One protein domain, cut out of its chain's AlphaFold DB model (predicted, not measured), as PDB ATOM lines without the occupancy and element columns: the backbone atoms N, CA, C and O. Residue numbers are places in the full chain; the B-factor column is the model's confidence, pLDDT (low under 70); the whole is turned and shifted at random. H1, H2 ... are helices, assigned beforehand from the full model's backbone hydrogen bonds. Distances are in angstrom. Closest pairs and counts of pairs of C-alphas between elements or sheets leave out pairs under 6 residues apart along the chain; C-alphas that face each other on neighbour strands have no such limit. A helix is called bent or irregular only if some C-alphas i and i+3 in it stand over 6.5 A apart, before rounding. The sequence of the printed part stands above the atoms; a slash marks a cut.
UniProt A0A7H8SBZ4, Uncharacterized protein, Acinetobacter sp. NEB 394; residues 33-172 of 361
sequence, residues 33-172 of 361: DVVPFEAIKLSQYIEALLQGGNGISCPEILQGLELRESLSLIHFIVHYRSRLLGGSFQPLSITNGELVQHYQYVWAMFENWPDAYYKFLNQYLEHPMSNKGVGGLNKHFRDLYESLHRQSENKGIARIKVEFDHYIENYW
ATOM      1  N   ASP A  33      29.634 -22.924 -36.440       63.75
ATOM      2  CA  ASP A  33      30.664 -23.652 -35.687       63.75
ATOM      3  C   ASP A  33      30.865 -23.104 -34.264       63.75
ATOM      4  O   ASP A  33      31.528 -23.728 -33.437       63.75
ATOM      5  N   VAL A  34      30.277 -21.943 -33.950       69.81
ATOM      6  CA  VAL A  34      30.431 -21.281 -32.648       69.81
ATOM      7  C   VAL A  34      29.102 -21.284 -31.901       69.81
ATOM      8  O   VAL A  34      28.105 -20.723 -32.364       69.81
ATOM      9  N   VAL A  35      29.096 -21.909 -30.721       71.12
ATOM     10  CA  VAL A  35      27.978 -21.871 -29.770       71.12
ATOM     11  C   VAL A  35      28.295 -20.826 -28.697       71.12
ATOM     12  O   VAL A  35      29.343 -20.933 -28.059       71.12
ATOM     13  N   PRO A  36      27.423 -19.828 -28.464       80.19
ATOM     14  CA  PRO A  36      27.670 -18.830 -27.428       80.19
ATOM     15  C   PRO A  36      27.747 -19.453 -26.034       80.19
ATOM     16  O   PRO A  36      26.987 -20.368 -25.698       80.19
ATOM     17  N   PHE A  37      28.666 -18.946 -25.217       84.81
ATOM     18  CA  PHE A  37      29.023 -19.524 -23.923       84.81
ATOM     19  C   PHE A  37      27.848 -19.549 -22.935       84.81
ATOM     20  O   PHE A  37      27.668 -20.515 -22.193       84.81
ATOM     21  N   GLU A  38      26.992 -18.532 -22.980       85.88
ATOM     22  CA  GLU A  38      25.781 -18.407 -22.173       85.88
ATOM     23  C   GLU A  38      24.774 -19.516 -22.496       85.88
ATOM     24  O   GLU A  38      24.138 -20.065 -21.597       85.88
ATOM     25  N   ALA A  39      24.658 -19.898 -23.775       83.75
ATOM     26  CA  ALA A  39      23.788 -21.000 -24.178       83.75
ATOM     27  C   ALA A  39      24.316 -22.347 -23.674       83.75
ATOM     28  O   ALA A  39      23.521 -23.171 -23.231       83.75
ATOM     29  N   ILE A  40      25.638 -22.554 -23.690       87.12
ATOM     30  CA  ILE A  40      26.262 -23.768 -23.140       87.12
ATOM     31  C   ILE A  40      25.980 -23.868 -21.638       87.12
ATOM     32  O   ILE A  40      25.496 -24.900 -21.181       87.12
ATOM     33  N   LYS A  41      26.228 -22.791 -20.882       90.12
ATOM     34  CA  LYS A  41      25.978 -22.745 -19.433       90.12
ATOM     35  C   LYS A  41      24.519 -23.028 -19.086       90.12
ATOM     36  O   LYS A  41      24.245 -23.824 -18.191       90.12
ATOM     37  N   LEU A  42      23.588 -22.407 -19.810       89.38
ATOM     38  CA  LEU A  42      22.163 -22.641 -19.606       89.38
ATOM     39  C   LEU A  42      21.785 -24.091 -19.925       89.38
ATOM     40  O   LEU A  42      21.071 -24.709 -19.142       89.38
ATOM     41  N   SER A  43      22.270 -24.653 -21.036       89.06
ATOM     42  CA  SER A  43      22.020 -26.057 -21.385       89.06
ATOM     43  C   SER A  43      22.552 -27.010 -20.318       89.06
ATOM     44  O   SER A  43      21.798 -27.858 -19.851       89.06
ATOM     45  N   GLN A  44      23.795 -26.819 -19.869       90.38
ATOM     46  CA  GLN A  44      24.398 -27.614 -18.795       90.38
ATOM     47  C   GLN A  44      23.569 -27.534 -17.510       90.38
ATOM     48  O   GLN A  44      23.269 -28.558 -16.903       90.38
ATOM     49  N   TYR A  45      23.147 -26.329 -17.122       92.31
ATOM     50  CA  TYR A  45      22.291 -26.123 -15.958       92.31
ATOM     51  C   TYR A  45      20.965 -26.892 -16.064       92.31
ATOM     52  O   TYR A  45      20.595 -27.610 -15.137       92.31
ATOM     53  N   ILE A  46      20.269 -26.799 -17.203       91.06
ATOM     54  CA  ILE A  46      19.010 -27.525 -17.431       91.06
ATOM     55  C   ILE A  46      19.229 -29.046 -17.429       91.06
ATOM     56  O   ILE A  46      18.420 -29.774 -16.854       91.06
ATOM     57  N   GLU A  47      20.319 -29.532 -18.026       91.00
ATOM     58  CA  GLU A  47      20.680 -30.955 -18.020       91.00
ATOM     59  C   GLU A  47      20.923 -31.480 -16.603       91.00
ATOM     60  O   GLU A  47      20.404 -32.541 -16.254       91.00
ATOM     61  N   ALA A  48      21.629 -30.732 -15.752       90.75
ATOM     62  CA  ALA A  48      21.819 -31.136 -14.360       90.75
ATOM     63  C   ALA A  48      20.508 -31.201 -13.581       90.75
ATOM     64  O   ALA A  48      20.285 -32.171 -12.857       90.75
ATOM     65  N   LEU A  49      19.611 -30.229 -13.775       90.94
ATOM     66  CA  LEU A  49      18.291 -30.266 -13.145       90.94
ATOM     67  C   LEU A  49      17.477 -31.489 -13.589       90.94
ATOM     68  O   LEU A  49      16.795 -32.098 -12.767       90.94
ATOM     69  N   LEU A  50      17.565 -31.881 -14.866       90.38
ATOM     70  CA  LEU A  50      16.912 -33.088 -15.387       90.38
ATOM     71  C   LEU A  50      17.506 -34.379 -14.810       90.38
ATOM     72  O   LEU A  50      16.782 -35.350 -14.608       90.38
ATOM     73  N   GLN A  51      18.811 -34.389 -14.533       88.56
ATOM     74  CA  GLN A  51      19.520 -35.521 -13.932       88.56
ATOM     75  C   GLN A  51      19.410 -35.561 -12.395       88.56
ATOM     76  O   GLN A  51      19.942 -36.476 -11.770       88.56
ATOM     77  N   GLY A  52      18.731 -34.588 -11.773       79.50
ATOM     78  CA  GLY A  52      18.620 -34.468 -10.314       79.50
ATOM     79  C   GLY A  52      19.916 -34.024  -9.620       79.50
ATOM     80  O   GLY A  52      20.058 -34.196  -8.410       79.50
ATOM     81  N   GLY A  53      20.878 -33.482 -10.372       69.19
ATOM     82  CA  GLY A  53      22.155 -32.993  -9.863       69.19
ATOM     83  C   GLY A  53      22.090 -31.521  -9.453       69.19
ATOM     84  O   GLY A  53      21.712 -30.665 -10.245       69.19
ATOM     85  N   ASN A  54      22.545 -31.204  -8.238       62.84
ATOM     86  CA  ASN A  54      22.562 -29.835  -7.690       62.84
ATOM     87  C   ASN A  54      23.948 -29.153  -7.761       62.84
ATOM     88  O   ASN A  54      24.181 -28.154  -7.088       62.84
ATOM     89  N   GLY A  55      24.895 -29.708  -8.526       64.75
ATOM     90  CA  GLY A  55      26.321 -29.350  -8.459       64.75
ATOM     91  C   GLY A  55      26.835 -28.344  -9.495       64.75
ATOM     92  O   GLY A  55      28.042 -28.123  -9.553       64.75
ATOM     93  N   ILE A  56      25.975 -27.765 -10.340       79.44
ATOM     94  CA  ILE A  56      26.420 -26.831 -11.387       79.44
ATOM     95  C   ILE A  56      26.427 -25.393 -10.869       79.44
ATOM     96  O   ILE A  56      25.445 -24.908 -10.307       79.44
ATOM     97  N   SER A  57      27.537 -24.694 -11.126       84.00
ATOM     98  CA  SER A  57      27.646 -23.250 -10.915       84.00
ATOM     99  C   SER A  57      26.580 -22.522 -11.731       84.00
ATOM    100  O   SER A  57      26.614 -22.528 -12.960       84.00
ATOM    101  N   CYS A  58      25.649 -21.864 -11.046       89.88
ATOM    102  CA  CYS A  58      24.584 -21.083 -11.659       89.88
ATOM    103  C   CYS A  58      24.443 -19.714 -10.970       89.88
ATOM    104  O   CYS A  58      24.876 -19.554  -9.821       89.88
ATOM    105  N   PRO A  59      23.854 -18.725 -11.666       92.88
ATOM    106  CA  PRO A  59      23.520 -17.431 -11.084       92.88
ATOM    107  C   PRO A  59      22.740 -17.535  -9.769       92.88
ATOM    108  O   PRO A  59      21.903 -18.423  -9.616       92.88
ATOM    109  N   GLU A  60      22.959 -16.589  -8.853       92.06
ATOM    110  CA  GLU A  60      22.355 -16.572  -7.509       92.06
ATOM    111  C   GLU A  60      20.832 -16.758  -7.541       92.06
ATOM    112  O   GLU A  60      20.276 -17.595  -6.827       92.06
ATOM    113  N   ILE A  61      20.153 -16.061  -8.456       94.00
ATOM    114  CA  ILE A  61      18.696 -16.128  -8.579       94.00
ATOM    115  C   ILE A  61      18.177 -17.538  -8.923       94.00
ATOM    116  O   ILE A  61      17.042 -17.869  -8.575       94.00
ATOM    117  N   LEU A  62      19.004 -18.383  -9.544       93.56
ATOM    118  CA  LEU A  62      18.686 -19.750  -9.965       93.56
ATOM    119  C   LEU A  62      19.065 -20.825  -8.933       93.56
ATOM    120  O   LEU A  62      18.648 -21.979  -9.059       93.56
ATOM    121  N   GLN A  63      19.833 -20.476  -7.897       91.19
ATOM    122  CA  GLN A  63      20.346 -21.454  -6.936       91.19
ATOM    123  C   GLN A  63      19.221 -22.126  -6.144       91.19
ATOM    124  O   GLN A  63      18.383 -21.454  -5.537       91.19
ATOM    125  N   GLY A  64      19.211 -23.460  -6.127       89.19
ATOM    126  CA  GLY A  64      18.222 -24.254  -5.390       89.19
ATOM    127  C   GLY A  64      16.800 -24.209  -5.962       89.19
ATOM    128  O   GLY A  64      15.869 -24.613  -5.266       89.19
ATOM    129  N   LEU A  65      16.620 -23.700  -7.186       91.69
ATOM    130  CA  LEU A  65      15.355 -23.799  -7.909       91.69
ATOM    131  C   LEU A  65      15.247 -25.139  -8.636       91.69
ATOM    132  O   LEU A  65      16.212 -25.632  -9.218       91.69
ATOM    133  N   GLU A  66      14.041 -25.696  -8.659       91.94
ATOM    134  CA  GLU A  66      13.729 -26.862  -9.485       91.94
ATOM    135  C   GLU A  66      13.592 -26.469 -10.965       91.94
ATOM    136  O   GLU A  66      13.440 -25.294 -11.312       91.94
ATOM    137  N   LEU A  67      13.572 -27.457 -11.866       91.69
ATOM    138  CA  LEU A  67      13.434 -27.218 -13.309       91.69
ATOM    139  C   LEU A  67      12.219 -26.348 -13.653       91.69
ATOM    140  O   LEU A  67      12.330 -25.383 -14.410       91.69
ATOM    141  N   ARG A  68      11.054 -26.661 -13.075       92.00
ATOM    142  CA  ARG A  68       9.814 -25.910 -13.319       92.00
ATOM    143  C   ARG A  68       9.924 -24.459 -12.853       92.00
ATOM    144  O   ARG A  68       9.457 -23.555 -13.546       92.00
ATOM    145  N   GLU A  69      10.513 -24.238 -11.683       93.31
ATOM    146  CA  GLU A  69      10.694 -22.910 -11.089       93.31
ATOM    147  C   GLU A  69      11.674 -22.077 -11.921       93.31
ATOM    148  O   GLU A  69      11.374 -20.938 -12.275       93.31
ATOM    149  N   SER A  70      12.781 -22.691 -12.336       94.06
ATOM    150  CA  SER A  70      13.809 -22.081 -13.182       94.06
ATOM    151  C   SER A  70      13.263 -21.680 -14.551       94.06
ATOM    152  O   SER A  70      13.451 -20.547 -14.993       94.06
ATOM    153  N   LEU A  71      12.517 -22.573 -15.212       93.12
ATOM    154  CA  LEU A  71      11.888 -22.275 -16.501       93.12
ATOM    155  C   LEU A  71      10.822 -21.184 -16.384       93.12
ATOM    156  O   LEU A  71      10.752 -20.320 -17.253       93.12
ATOM    157  N   SER A  72      10.029 -21.186 -15.310       93.56
ATOM    158  CA  SER A  72       9.024 -20.140 -15.071       93.56
ATOM    159  C   SER A  72       9.683 -18.771 -14.937       93.56
ATOM    160  O   SER A  72       9.229 -17.806 -15.543       93.56
ATOM    161  N   LEU A  73      10.786 -18.706 -14.191       94.38
ATOM    162  CA  LEU A  73      11.582 -17.500 -13.998       94.38
ATOM    163  C   LEU A  73      12.173 -17.009 -15.334       94.38
ATOM    164  O   LEU A  73      11.990 -15.845 -15.696       94.38
ATOM    165  N   ILE A  74      12.800 -17.898 -16.112       94.88
ATOM    166  CA  ILE A  74      13.343 -17.560 -17.438       94.88
ATOM    167  C   ILE A  74      12.233 -17.042 -18.357       94.88
ATOM    168  O   ILE A  74      12.344 -15.952 -18.921       94.88
ATOM    169  N   HIS A  75      11.140 -17.795 -18.493       94.62
ATOM    170  CA  HIS A  75      10.021 -17.450 -19.376       94.62
ATOM    171  C   HIS A  75       9.343 -16.151 -18.972       94.62
ATOM    172  O   HIS A  75       8.931 -15.397 -19.851       94.62
ATOM    173  N   PHE A  76       9.267 -15.861 -17.674       94.56
ATOM    174  CA  PHE A  76       8.744 -14.598 -17.174       94.56
ATOM    175  C   PHE A  76       9.549 -13.417 -17.726       94.56
ATOM    176  O   PHE A  76       8.977 -12.514 -18.340       94.56
ATOM    177  N   ILE A  77      10.880 -13.441 -17.591       95.38
ATOM    178  CA  ILE A  77      11.739 -12.365 -18.104       95.38
ATOM    179  C   ILE A  77      11.643 -12.268 -19.632       95.38
ATOM    180  O   ILE A  77      11.475 -11.169 -20.167       95.38
ATOM    181  N   VAL A  78      11.685 -13.401 -20.348       95.19
ATOM    182  CA  VAL A  78      11.558 -13.401 -21.817       95.19
ATOM    183  C   VAL A  78      10.217 -12.819 -22.263       95.19
ATOM    184  O   VAL A  78      10.179 -12.036 -23.216       95.19
ATOM    185  N   HIS A  79       9.123 -13.171 -21.585       94.62
ATOM    186  CA  HIS A  79       7.786 -12.680 -21.899       94.62
ATOM    187  C   HIS A  79       7.728 -11.153 -21.844       94.62
ATOM    188  O   HIS A  79       7.325 -10.513 -22.819       94.62
ATOM    189  N   TYR A  80       8.184 -10.562 -20.738       94.25
ATOM    190  CA  TYR A  80       8.145  -9.112 -20.570       94.25
ATOM    191  C   TYR A  80       9.129  -8.404 -21.502       94.25
ATOM    192  O   TYR A  80       8.739  -7.446 -22.170       94.25
ATOM    193  N   ARG A  81      10.341  -8.935 -21.687       93.38
ATOM    194  CA  ARG A  81      11.281  -8.404 -22.685       93.38
ATOM    195  C   ARG A  81      10.687  -8.397 -24.091       93.38
ATOM    196  O   ARG A  81      10.776  -7.391 -24.785       93.38
ATOM    197  N   SER A  82      10.057  -9.492 -24.509       92.56
ATOM    198  CA  SER A  82       9.443  -9.581 -25.838       92.56
ATOM    199  C   SER A  82       8.347  -8.531 -25.999       92.56
ATOM    200  O   SER A  82       8.308  -7.851 -27.018       92.56
ATOM    201  N   ARG A  83       7.527  -8.316 -24.961       91.12
ATOM    202  CA  ARG A  83       6.511  -7.252 -24.943       91.12
ATOM    203  C   ARG A  83       7.093  -5.850 -25.035       91.12
ATOM    204  O   ARG A  83       6.523  -5.010 -25.722       91.12
ATOM    205  N   LEU A  84       8.191  -5.592 -24.329       89.94
ATOM    206  CA  LEU A  84       8.885  -4.307 -24.368       89.94
ATOM    207  C   LEU A  84       9.373  -3.986 -25.789       89.94
ATOM    208  O   LEU A  84       9.265  -2.850 -26.234       89.94
ATOM    209  N   LEU A  85       9.834  -5.005 -26.517       89.81
ATOM    210  CA  LEU A  85      10.252  -4.907 -27.918       89.81
ATOM    211  C   LEU A  85       9.075  -4.929 -28.917       89.81
ATOM    212  O   LEU A  85       9.299  -4.988 -30.122       89.81
ATOM    213  N   GLY A  86       7.823  -4.907 -28.444       87.00
ATOM    214  CA  GLY A  86       6.620  -4.924 -29.287       87.00
ATOM    215  C   GLY A  86       6.206  -6.305 -29.815       87.00
ATOM    216  O   GLY A  86       5.298  -6.394 -30.637       87.00
ATOM    217  N   GLY A  87       6.846  -7.381 -29.352       88.31
ATOM    218  CA  GLY A  87       6.566  -8.764 -29.743       88.31
ATOM    219  C   GLY A  87       5.792  -9.570 -28.694       88.31
ATOM    220  O   GLY A  87       5.350  -9.065 -27.660       88.31
ATOM    221  N   SER A  88       5.655 -10.874 -28.948       89.94
ATOM    222  CA  SER A  88       5.077 -11.831 -27.999       89.94
ATOM    223  C   SER A  88       5.961 -13.067 -27.887       89.94
ATOM    224  O   SER A  88       6.468 -13.554 -28.894       89.94
ATOM    225  N   PHE A  89       6.144 -13.576 -26.669       92.56
ATOM    226  CA  PHE A  89       6.902 -14.802 -26.448       92.56
ATOM    227  C   PHE A  89       5.975 -16.016 -26.513       92.56
ATOM    228  O   PHE A  89       5.120 -16.196 -25.645       92.56
ATOM    229  N   GLN A  90       6.156 -16.844 -27.540       90.25
ATOM    230  CA  GLN A  90       5.441 -18.106 -27.721       90.25
ATOM    231  C   GLN A  90       6.457 -19.234 -27.943       90.25
ATOM    232  O   GLN A  90       6.776 -19.544 -29.091       90.25
ATOM    233  N   PRO A  91       6.986 -19.858 -26.872       85.81
ATOM    234  CA  PRO A  91       8.107 -20.797 -26.976       85.81
ATOM    235  C   PRO A  91       7.823 -22.007 -27.877       85.81
ATOM    236  O   PRO A  91       8.746 -22.555 -28.460       85.81
ATOM    237  N   LEU A  92       6.556 -22.414 -28.013       84.19
ATOM    238  CA  LEU A  92       6.149 -23.537 -28.870       84.19
ATOM    239  C   LEU A  92       6.073 -23.166 -30.363       84.19
ATOM    240  O   LEU A  92       6.140 -24.040 -31.232       84.19
ATOM    241  N   SER A  93       5.912 -21.875 -30.657       84.31
ATOM    242  CA  SER A  93       5.722 -21.356 -32.014       84.31
ATOM    243  C   SER A  93       7.040 -20.928 -32.661       84.31
ATOM    244  O   SER A  93       7.146 -20.978 -33.884       84.31
ATOM    245  N   ILE A  94       8.042 -20.546 -31.865       84.56
ATOM    246  CA  ILE A  94       9.349 -20.069 -32.345       84.56
ATOM    247  C   ILE A  94      10.328 -21.214 -32.622       84.56
ATOM    248  O   ILE A  94      10.122 -22.352 -32.199       84.56
ATOM    249  N   THR A  95      11.390 -20.909 -33.362       82.56
ATOM    250  CA  THR A  95      12.490 -21.844 -33.642       82.56
ATOM    251  C   THR A  95      13.424 -21.977 -32.438       82.56
ATOM    252  O   THR A  95      13.525 -21.071 -31.608       82.56
ATOM    253  N   ASN A  96      14.181 -23.073 -32.350       80.31
ATOM    254  CA  ASN A  96      15.201 -23.241 -31.315       80.31
ATOM    255  C   ASN A  96      16.305 -22.186 -31.434       80.31
ATOM    256  O   ASN A  96      16.856 -21.775 -30.416       80.31
ATOM    257  N   GLY A  97      16.613 -21.723 -32.650       79.50
ATOM    258  CA  GLY A  97      17.543 -20.613 -32.864       79.50
ATOM    259  C   GLY A  97      17.084 -19.332 -32.163       79.50
ATOM    260  O   GLY A  97      17.839 -18.745 -31.390       79.50
ATOM    261  N   GLU A  98      15.825 -18.940 -32.365       84.06
ATOM    262  CA  GLU A  98      15.219 -17.773 -31.705       84.06
ATOM    263  C   GLU A  98      15.084 -17.977 -30.189       84.06
ATOM    264  O   GLU A  98      15.403 -17.085 -29.401       84.06
ATOM    265  N   LEU A  99      14.666 -19.171 -29.754       86.50
ATOM    266  CA  LEU A  99      14.544 -19.502 -28.334       86.50
ATOM    267  C   LEU A  99      15.892 -19.375 -27.608       86.50
ATOM    268  O   LEU A  99      15.957 -18.808 -26.515       86.50
ATOM    269  N   VAL A 100      16.974 -19.846 -28.233       86.12
ATOM    270  CA  VAL A 100      18.336 -19.737 -27.698       86.12
ATOM    271  C   VAL A 100      18.748 -18.274 -27.527       86.12
ATOM    272  O   VAL A 100      19.308 -17.937 -26.486       86.12
ATOM    273  N   GLN A 101      18.421 -17.383 -28.466       87.62
ATOM    274  CA  GLN A 101      18.729 -15.949 -28.335       87.62
ATOM    275  C   GLN A 101      18.014 -15.305 -27.139       87.62
ATOM    276  O   GLN A 101      18.588 -14.485 -26.413       87.62
ATOM    277  N   HIS A 102      16.756 -15.682 -26.897       91.44
ATOM    278  CA  HIS A 102      16.024 -15.222 -25.719       91.44
ATOM    279  C   HIS A 102      16.679 -15.704 -24.424       91.44
ATOM    280  O   HIS A 102      16.873 -14.917 -23.497       91.44
ATOM    281  N   TYR A 103      17.040 -16.982 -24.377       91.56
ATOM    282  CA  TYR A 103      17.644 -17.620 -23.212       91.56
ATOM    283  C   TYR A 103      19.047 -17.092 -22.906       91.56
ATOM    284  O   TYR A 103      19.349 -16.839 -21.744       91.56
ATOM    285  N   GLN A 104      19.866 -16.836 -23.927       91.00
ATOM    286  CA  GLN A 104      21.191 -16.223 -23.782       91.00
ATOM    287  C   GLN A 104      21.118 -14.866 -23.089       91.00
ATOM    288  O   GLN A 104      21.847 -14.608 -22.136       91.00
ATOM    289  N   TYR A 105      20.199 -14.005 -23.528       91.31
ATOM    290  CA  TYR A 105      20.016 -12.705 -22.893       91.31
ATOM    291  C   TYR A 105      19.596 -12.827 -21.431       91.31
ATOM    292  O   TYR A 105      20.093 -12.094 -20.581       91.31
ATOM    293  N   VAL A 106      18.665 -13.736 -21.140       94.44
ATOM    294  CA  VAL A 106      18.201 -13.945 -19.768       94.44
ATOM    295  C   VAL A 106      19.332 -14.474 -18.893       94.44
ATOM    296  O   VAL A 106      19.496 -14.011 -17.768       94.44
ATOM    297  N   TRP A 107      20.166 -15.362 -19.425       94.31
ATOM    298  CA  TRP A 107      21.343 -15.845 -18.717       94.31
ATOM    299  C   TRP A 107      22.333 -14.715 -18.407       94.31
ATOM    300  O   TRP A 107      22.724 -14.549 -17.255       94.31
ATOM    301  N   ALA A 108      22.655 -13.872 -19.392       92.81
ATOM    302  CA  ALA A 108      23.511 -12.698 -19.195       92.81
ATOM    303  C   ALA A 108      22.927 -11.692 -18.181       92.81
ATOM    304  O   ALA A 108      23.670 -11.039 -17.442       92.81
ATOM    305  N   MET A 109      21.594 -11.568 -18.116       94.62
ATOM    306  CA  MET A 109      20.916 -10.782 -17.083       94.62
ATOM    307  C   MET A 109      21.111 -11.397 -15.696       94.62
ATOM    308  O   MET A 109      21.378 -10.665 -14.749       94.62
ATOM    309  N   PHE A 110      20.997 -12.719 -15.563       95.19
ATOM    310  CA  PHE A 110      21.173 -13.389 -14.275       95.19
ATOM    311  C   PHE A 110      22.618 -13.370 -13.786       95.19
ATOM    312  O   PHE A 110      22.843 -13.260 -12.585       95.19
ATOM    313  N   GLU A 111      23.600 -13.419 -14.685       93.69
ATOM    314  CA  GLU A 111      25.012 -13.267 -14.310       93.69
ATOM    315  C   GLU A 111      25.324 -11.880 -13.725       93.69
ATOM    316  O   GLU A 111      26.242 -11.754 -12.922       93.69
ATOM    317  N   ASN A 112      24.532 -10.861 -14.073       92.88
ATOM    318  CA  ASN A 112      24.640  -9.494 -13.554       92.88
ATOM    319  C   ASN A 112      23.434  -9.118 -12.670       92.88
ATOM    320  O   ASN A 112      22.963  -7.974 -12.689       92.88
ATOM    321  N   TRP A 113      22.877 -10.095 -11.958       93.62
ATOM    322  CA  TRP A 113      21.752  -9.895 -11.050       93.62
ATOM    323  C   TRP A 113      22.183  -9.162  -9.763       93.62
ATOM    324  O   TRP A 113      23.264  -9.458  -9.259       93.62
ATOM    325  N   PRO A 114      21.362  -8.253  -9.194       94.38
ATOM    326  CA  PRO A 114      20.066  -7.759  -9.685       94.38
ATOM    327  C   PRO A 114      20.169  -6.537 -10.620       94.38
ATOM    328  O   PRO A 114      19.170  -6.111 -11.202       94.38
ATOM    329  N   ASP A 115      21.363  -5.978 -10.824       90.50
ATOM    330  CA  ASP A 115      21.562  -4.715 -11.547       90.50
ATOM    331  C   ASP A 115      21.028  -4.733 -12.987       90.50
ATOM    332  O   ASP A 115      20.395  -3.775 -13.445       90.50
ATOM    333  N   ALA A 116      21.255  -5.821 -13.728       92.81
ATOM    334  CA  ALA A 116      20.746  -5.960 -15.093       92.81
ATOM    335  C   ALA A 116      19.211  -6.032 -15.143       92.81
ATOM    336  O   ALA A 116      18.604  -5.562 -16.108       92.81
ATOM    337  N   TYR A 117      18.577  -6.561 -14.094       94.50
ATOM    338  CA  TYR A 117      17.125  -6.569 -13.968       94.50
ATOM    339  C   TYR A 117      16.573  -5.175 -13.674       94.50
ATOM    340  O   TYR A 117      15.608  -4.760 -14.310       94.50
ATOM    341  N   TYR A 118      17.220  -4.394 -12.807       92.81
ATOM    342  CA  TYR A 118      16.813  -3.004 -12.572       92.81
ATOM    343  C   TYR A 118      16.951  -2.146 -13.836       92.81
ATOM    344  O   TYR A 118      16.042  -1.387 -14.171       92.81
ATOM    345  N   LYS A 119      18.032  -2.330 -14.608       90.50
ATOM    346  CA  LYS A 119      18.181  -1.701 -15.935       90.50
ATOM    347  C   LYS A 119      17.067  -2.109 -16.895       90.50
ATOM    348  O   LYS A 119      16.594  -1.290 -17.674       90.50
ATOM    349  N   PHE A 120      16.639  -3.368 -16.852       93.00
ATOM    350  CA  PHE A 120      15.498  -3.835 -17.633       93.00
ATOM    351  C   PHE A 120      14.187  -3.164 -17.191       93.00
ATOM    352  O   PHE A 120      13.428  -2.699 -18.041       93.00
ATOM    353  N   LEU A 121      13.942  -3.026 -15.884       91.81
ATOM    354  CA  LEU A 121      12.763  -2.324 -15.367       91.81
ATOM    355  C   LEU A 121      12.731  -0.844 -15.782       91.81
ATOM    356  O   LEU A 121      11.657  -0.331 -16.101       91.81
ATOM    357  N   ASN A 122      13.882  -0.171 -15.858       88.44
ATOM    358  CA  ASN A 122      13.964   1.219 -16.325       88.44
ATOM    359  C   ASN A 122      13.470   1.429 -17.746       88.44
ATOM    360  O   ASN A 122      12.917   2.483 -18.048       88.44
ATOM    361  N   GLN A 123      13.626   0.435 -18.618       89.50
ATOM    362  CA  GLN A 123      13.186   0.568 -20.005       89.50
ATOM    363  C   GLN A 123      11.667   0.782 -20.087       89.50
ATOM    364  O   GLN A 123      11.192   1.476 -20.985       89.50
ATOM    365  N   TYR A 124      10.905   0.293 -19.099       88.50
ATOM    366  CA  TYR A 124       9.473   0.571 -18.976       88.50
ATOM    367  C   TYR A 124       9.144   1.980 -18.477       88.50
ATOM    368  O   TYR A 124       7.992   2.402 -18.585       88.50
ATOM    369  N   LEU A 125      10.104   2.731 -17.934       82.88
ATOM    370  CA  LEU A 125       9.910   4.150 -17.626       82.88
ATOM    371  C   LEU A 125       9.766   4.964 -18.915       82.88
ATOM    372  O   LEU A 125       8.892   5.825 -18.999       82.88
ATOM    373  N   GLU A 126      10.579   4.639 -19.918       82.19
ATOM    374  CA  GLU A 126      10.552   5.258 -21.246       82.19
ATOM    375  C   GLU A 126       9.452   4.661 -22.133       82.19
ATOM    376  O   GLU A 126       8.761   5.390 -22.844       82.19
ATOM    377  N   HIS A 127       9.237   3.349 -22.028       85.38
ATOM    378  CA  HIS A 127       8.265   2.586 -22.811       85.38
ATOM    379  C   HIS A 127       7.191   1.988 -21.886       85.38
ATOM    380  O   HIS A 127       7.208   0.788 -21.599       85.38
ATOM    381  N   PRO A 128       6.262   2.807 -21.360       84.00
ATOM    382  CA  PRO A 128       5.262   2.345 -20.404       84.00
ATOM    383  C   PRO A 128       4.388   1.229 -20.981       84.00
ATOM    384  O   PRO A 128       3.955   1.290 -22.129       84.00
ATOM    385  N   MET A 129       4.033   0.250 -20.142       86.00
ATOM    386  CA  MET A 129       3.122  -0.839 -20.521       86.00
ATOM    387  C   MET A 129       1.733  -0.365 -20.964       86.00
ATOM    388  O   MET A 129       1.032  -1.112 -21.647       86.00
ATOM    389  N   SER A 130       1.320   0.848 -20.578       79.44
ATOM    390  CA  SER A 130       0.080   1.469 -21.040       79.44
ATOM    391  C   SER A 130       0.292   2.885 -21.572       79.44
ATOM    392  O   SER A 130       0.763   3.779 -20.863       79.44
ATOM    393  N   ASN A 131      -0.207   3.122 -22.787       70.31
ATOM    394  CA  ASN A 131      -0.334   4.457 -23.381       70.31
ATOM    395  C   ASN A 131      -1.502   5.259 -22.778       70.31
ATOM    396  O   ASN A 131      -1.569   6.477 -22.930       70.31
ATOM    397  N   LYS A 132      -2.435   4.581 -22.097       62.19
ATOM    398  CA  LYS A 132      -3.639   5.172 -21.500       62.19
ATOM    399  C   LYS A 132      -3.554   5.084 -19.978       62.19
ATOM    400  O   LYS A 132      -3.542   3.990 -19.416       62.19
ATOM    401  N   GLY A 133      -3.515   6.223 -19.296       55.12
ATOM    402  CA  GLY A 133      -3.580   6.253 -17.837       55.12
ATOM    403  C   GLY A 133      -2.916   7.469 -17.208       55.12
ATOM    404  O   GLY A 133      -1.949   8.022 -17.732       55.12
ATOM    405  N   VAL A 134      -3.451   7.844 -16.047       54.38
ATOM    406  CA  VAL A 134      -2.803   8.737 -15.080       54.38
ATOM    407  C   VAL A 134      -1.457   8.103 -14.699       54.38
ATOM    408  O   VAL A 134      -1.380   6.878 -14.586       54.38
ATOM    409  N   GLY A 135      -0.388   8.899 -14.600       64.06
ATOM    410  CA  GLY A 135       0.967   8.407 -14.316       64.06
ATOM    411  C   GLY A 135       1.069   7.555 -13.040       64.06
ATOM    412  O   GLY A 135       0.124   7.449 -12.267       64.06
ATOM    413  N   GLY A 136       2.227   6.937 -12.804       70.31
ATOM    414  CA  GLY A 136       2.454   6.102 -11.618       70.31
ATOM    415  C   GLY A 136       2.690   4.627 -11.949       70.31
ATOM    416  O   GLY A 136       2.735   4.244 -13.115       70.31
ATOM    417  N   LEU A 137       2.845   3.791 -10.919       76.69
ATOM    418  CA  LEU A 137       3.354   2.418 -11.054       76.69
ATOM    419  C   LEU A 137       2.581   1.568 -12.076       76.69
ATOM    420  O   LEU A 137       3.183   0.923 -12.929       76.69
ATOM    421  N   ASN A 138       1.247   1.625 -12.053       77.50
ATOM    422  CA  ASN A 138       0.402   0.857 -12.972       77.50
ATOM    423  C   ASN A 138       0.593   1.265 -14.443       77.50
ATOM    424  O   ASN A 138       0.447   0.434 -15.333       77.50
ATOM    425  N   LYS A 139       0.945   2.521 -14.735       81.69
ATOM    426  CA  LYS A 139       1.221   2.924 -16.121       81.69
ATOM    427  C   LYS A 139       2.428   2.167 -16.686       81.69
ATOM    428  O   LYS A 139       2.416   1.780 -17.852       81.69
ATOM    429  N   HIS A 140       3.441   1.955 -15.850       83.75
ATOM    430  CA  HIS A 140       4.725   1.399 -16.261       83.75
ATOM    431  C   HIS A 140       4.803  -0.119 -16.075       83.75
ATOM    432  O   HIS A 140       5.401  -0.784 -16.908       83.75
ATOM    433  N   PHE A 141       4.154  -0.675 -15.047       87.56
ATOM    434  CA  PHE A 141       4.358  -2.067 -14.638       87.56
ATOM    435  C   PHE A 141       3.081  -2.875 -14.388       87.56
ATOM    436  O   PHE A 141       3.194  -3.973 -13.860       87.56
ATOM    437  N   ARG A 142       1.870  -2.394 -14.723       83.69
ATOM    438  CA  ARG A 142       0.600  -3.066 -14.340       83.69
ATOM    439  C   ARG A 142       0.589  -4.569 -14.598       83.69
ATOM    440  O   ARG A 142       0.273  -5.333 -13.691       83.69
ATOM    441  N   ASP A 143       0.925  -4.979 -15.814       86.19
ATOM    442  CA  ASP A 143       0.764  -6.375 -16.219       86.19
ATOM    443  C   ASP A 143       1.874  -7.259 -15.642       86.19
ATOM    444  O   ASP A 143       1.622  -8.410 -15.290       86.19
ATOM    445  N   LEU A 144       3.092  -6.722 -15.502       89.69
ATOM    446  CA  LEU A 144       4.197  -7.376 -14.790       89.69
ATOM    447  C   LEU A 144       3.856  -7.566 -13.323       89.69
ATOM    448  O   LEU A 144       3.936  -8.673 -12.798       89.69
ATOM    449  N   TYR A 145       3.378  -6.503 -12.693       84.31
ATOM    450  CA  TYR A 145       2.961  -6.501 -11.307       84.31
ATOM    451  C   TYR A 145       1.821  -7.494 -11.036       84.31
ATOM    452  O   TYR A 145       1.889  -8.249 -10.064       84.31
ATOM    453  N   GLU A 146       0.793  -7.548 -11.891       83.94
ATOM    454  CA  GLU A 146      -0.275  -8.545 -11.752       83.94
ATOM    455  C   GLU A 146       0.247  -9.975 -11.869       83.94
ATOM    456  O   GLU A 146      -0.167 -10.830 -11.087       83.94
ATOM    457  N   SER A 147       1.150 -10.245 -12.812       87.44
ATOM    458  CA  SER A 147       1.693 -11.589 -13.012       87.44
ATOM    459  C   SER A 147       2.543 -12.055 -11.827       87.44
ATOM    460  O   SER A 147       2.325 -13.161 -11.329       87.44
ATOM    461  N   LEU A 148       3.398 -11.178 -11.278       88.50
ATOM    462  CA  LEU A 148       4.177 -11.459 -10.061       88.50
ATOM    463  C   LEU A 148       3.292 -11.865  -8.874       88.50
ATOM    464  O   LEU A 148       3.663 -12.729  -8.084       88.50
ATOM    465  N   HIS A 149       2.112 -11.254  -8.748       79.69
ATOM    466  CA  HIS A 149       1.200 -11.509  -7.630       79.69
ATOM    467  C   HIS A 149       0.247 -12.683  -7.860       79.69
ATOM    468  O   HIS A 149      -0.295 -13.208  -6.892       79.69
ATOM    469  N   ARG A 150       0.027 -13.106  -9.110       82.25
ATOM    470  CA  ARG A 150      -0.801 -14.282  -9.426       82.25
ATOM    471  C   ARG A 150      -0.046 -15.601  -9.265       82.25
ATOM    472  O   ARG A 150      -0.685 -16.621  -9.043       82.25
ATOM    473  N   GLN A 151       1.281 -15.594  -9.385       77.12
ATOM    474  CA  GLN A 151       2.115 -16.805  -9.393       77.12
ATOM    475  C   GLN A 151       3.003 -16.946  -8.140       77.12
ATOM    476  O   GLN A 151       4.091 -17.515  -8.214       77.12
ATOM    477  N   SER A 152       2.560 -16.443  -6.982       68.38
ATOM    478  CA  SER A 152       3.394 -16.345  -5.769       68.38
ATOM    479  C   SER A 152       3.870 -17.680  -5.183       68.38
ATOM    480  O   SER A 152       4.828 -17.685  -4.419       68.38
ATOM    481  N   GLU A 153       3.226 -18.801  -5.520       82.06
ATOM    482  CA  GLU A 153       3.628 -20.142  -5.058       82.06
ATOM    483  C   GLU A 153       4.910 -20.654  -5.737       82.06
ATOM    484  O   GLU A 153       5.580 -21.542  -5.217       82.06
ATOM    485  N   ASN A 154       5.276 -20.102  -6.898       89.94
ATOM    486  CA  ASN A 154       6.494 -20.480  -7.605       89.94
ATOM    487  C   ASN A 154       7.706 -19.755  -6.997       89.94
ATOM    488  O   ASN A 154       7.785 -18.526  -7.078       89.94
ATOM    489  N   LYS A 155       8.680 -20.495  -6.439       90.81
ATOM    490  CA  LYS A 155       9.855 -19.895  -5.777       90.81
ATOM    491  C   LYS A 155      10.665 -18.987  -6.702       90.81
ATOM    492  O   LYS A 155      11.191 -17.975  -6.247       90.81
ATOM    493  N   GLY A 156      10.742 -19.313  -7.992       91.31
ATOM    494  CA  GLY A 156      11.445 -18.489  -8.971       91.31
ATOM    495  C   GLY A 156      10.771 -17.130  -9.177       91.31
ATOM    496  O   GLY A 156      11.425 -16.091  -9.124       91.31
ATOM    497  N   ILE A 157       9.443 -17.120  -9.323       92.75
ATOM    498  CA  ILE A 157       8.668 -15.874  -9.441       92.75
ATOM    499  C   ILE A 157       8.677 -15.080  -8.130       92.75
ATOM    500  O   ILE A 157       8.788 -13.855  -8.158       92.75
ATOM    501  N   ALA A 158       8.626 -15.758  -6.980       91.12
ATOM    502  CA  ALA A 158       8.731 -15.112  -5.675       91.12
ATOM    503  C   ALA A 158      10.051 -14.335  -5.518       91.12
ATOM    504  O   ALA A 158      10.033 -13.219  -5.005       91.12
ATOM    505  N   ARG A 159      11.175 -14.862  -6.026       92.12
ATOM    506  CA  ARG A 159      12.467 -14.147  -6.040       92.12
ATOM    507  C   ARG A 159      12.436 -12.895  -6.917       92.12
ATOM    508  O   ARG A 159      12.870 -11.840  -6.468       92.12
ATOM    509  N   ILE A 160      11.860 -12.976  -8.123       93.00
ATOM    510  CA  ILE A 160      11.675 -11.788  -8.980       93.00
ATOM    511  C   ILE A 160      10.810 -10.747  -8.265       93.00
ATOM    512  O   ILE A 160      11.093  -9.553  -8.341       93.00
ATOM    513  N   LYS A 161       9.758 -11.184  -7.565       90.50
ATOM    514  CA  LYS A 161       8.880 -10.290  -6.814       90.50
ATOM    515  C   LYS A 161       9.640  -9.542  -5.718       90.50
ATOM    516  O   LYS A 161       9.495  -8.330  -5.643       90.50
ATOM    517  N   VAL A 162      10.450 -10.236  -4.915       89.81
ATOM    518  CA  VAL A 162      11.264  -9.601  -3.860       89.81
ATOM    519  C   VAL A 162      12.146  -8.499  -4.446       89.81
ATOM    520  O   VAL A 162      12.148  -7.380  -3.942       89.81
ATOM    521  N   GLU A 163      12.823  -8.778  -5.558       91.69
ATOM    522  CA  GLU A 163      13.698  -7.800  -6.210       91.69
ATOM    523  C   GLU A 163      12.933  -6.679  -6.920       91.69
ATOM    524  O   GLU A 163      13.389  -5.539  -6.968       91.69
ATOM    525  N   PHE A 164      11.736  -6.960  -7.439       90.94
ATOM    526  CA  PHE A 164      10.842  -5.927  -7.954       90.94
ATOM    527  C   PHE A 164      10.385  -4.985  -6.836       90.94
ATOM    528  O   PHE A 164      10.459  -3.770  -6.999       90.94
ATOM    529  N   ASP A 165       9.949  -5.529  -5.699       85.81
ATOM    530  CA  ASP A 165       9.512  -4.744  -4.545       85.81
ATOM    531  C   ASP A 165      10.681  -3.902  -4.002       85.81
ATOM    532  O   ASP A 165      10.515  -2.699  -3.783       85.81
ATOM    533  N   HIS A 166      11.887  -4.480  -3.917       85.50
ATOM    534  CA  HIS A 166      13.117  -3.754  -3.589       85.50
ATOM    535  C   HIS A 166      13.394  -2.620  -4.584       85.50
ATOM    536  O   HIS A 166      13.713  -1.499  -4.185       85.50
ATOM    537  N   TYR A 167      13.253  -2.870  -5.887       86.62
ATOM    538  CA  TYR A 167      13.445  -1.832  -6.893       86.62
ATOM    539  C   TYR A 167      12.445  -0.678  -6.720       86.62
ATOM    540  O   TYR A 167      12.827   0.495  -6.769       86.62
ATOM    541  N   ILE A 168      11.174  -0.999  -6.464       82.81
ATOM    542  CA  ILE A 168      10.141   0.013  -6.238       82.81
ATOM    543  C   ILE A 168      10.402   0.814  -4.964       82.81
ATOM    544  O   ILE A 168      10.239   2.030  -4.966       82.81
ATOM    545  N   GLU A 169      10.851   0.175  -3.893       76.94
ATOM    546  CA  GLU A 169      11.158   0.864  -2.642       76.94
ATOM    547  C   GLU A 169      12.361   1.809  -2.772       76.94
ATOM    548  O   GLU A 169      12.354   2.908  -2.212       76.94
ATOM    549  N   ASN A 170      13.390   1.400  -3.518       75.88
ATOM    550  CA  ASN A 170      14.693   2.062  -3.476       75.88
ATOM    551  C   ASN A 170      14.982   2.981  -4.671       75.88
ATOM    552  O   ASN A 170      15.776   3.914  -4.518       75.88
ATOM    553  N   TYR A 171      14.336   2.763  -5.822       75.00
ATOM    554  CA  TYR A 171      14.653   3.467  -7.073       75.00
ATOM    555  C   TYR A 171      13.444   4.094  -7.778       75.00
ATOM    556  O   TYR A 171      13.629   4.936  -8.658       75.00
ATOM    557  N   TRP A 172      12.207   3.748  -7.404       76.00
ATOM    558  CA  TRP A 172      11.023   4.308  -8.062       76.00
ATOM    559  C   TRP A 172      10.894   5.826  -7.823       76.00
ATOM    560  O   TRP A 172      10.785   6.273  -6.679       76.00
TER     561      TRP A 172
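What this domain is: This is residues 33 to 172 of the 361 residues of an uncharacterized protein of Acinetobacter sp. NEB 394 (UniProt A0A7H8SBZ4). H2 runs through the middle of an elongated body of mostly crossed helices, with H3 crossing it at about a right angle and H6 meeting its first half to open a V. H1 sits at one end of the body, while H4 and H5 sit toward the open end of the V, and the link of residues 127 to 136 reaches out at the far end. The 140 printed residues include six named helices, H1 to H6 in that order, and no named strand: the class is all helix. The whole is compact, with a radius of gyration of the C-alphas of 15.5 A, and spans 49 by 30 by 24 A.

How they stand to each other: H1, residues 37 to 50, only just touches H2, residues 67 to 84, with 3 pairs of C-alphas within 8 A; the closest C-alphas are those of Leu 49 and Leu 67, 5.7 A. They form a helical hairpin, running opposite ways at a steep tilt of 38 degrees, only just past shallow. With residues 38 to 42 alone H1 touches H3, residues 96 to 111, about perpendicular at 88 degrees; C-alphas 38 and 104 are closest, 5.3 A. H2 and H3 touch about perpendicular, at 81 degrees, closest at the C-alphas of Val 78 and His 102, 6.2 A. H3 touches H4, residues 115 to 126, only at the corner, with C-alphas 109 and 116 closest, 5.2 A apart. H4 only just touches H5, residues 137 to 150, with 3 pairs of C-alphas within 8 A; the closest are those of Tyr 124 and His 140, 5.5 A. H5 forms a helical hairpin with H6, residues 155 to 171, opposite ways at a shallow tilt of 25 degrees, with C-alphas 148 and 161 closest, 5.8 A. H6 touches H2 the same way at a steep tilt of 44 degrees, with C-alphas 69 and 156 closest, 5.0 A. H1 and H6 are apart. Each O i to N i+4 pair is within hydrogen-bond range in H1, H2, H3 and H6, against 4 of 8 in H4 and 8 of 10 in H5.

Where its parts are: H1 begins at C-alpha 37, (29.023, -19.524, -23.923), and is 20.1 A long. H2 measures 25.8 A, H3 22.0 A, H4 17.7 A and H5 17.3 A. H5 is irregular: C-alphas 140 and 143 are 8.7 A apart. H6, 23.9 A, ends at C-alpha 171, (14.653, 3.467, -7.073).

The domain as a whole: The C-alphas of Asp 33 and Val 134 are the two farthest apart, 50.9 A. The printed part has no cut. The links H1 to H2 and H2 to H3 are long. Residues 92 to 98, of which 96 to 98 belong to H3, stand free. Mean pLDDT of the printed part is 86.3, and it is under 70 at residues 33 to 34, 53 to 55, 132 to 135 and 152.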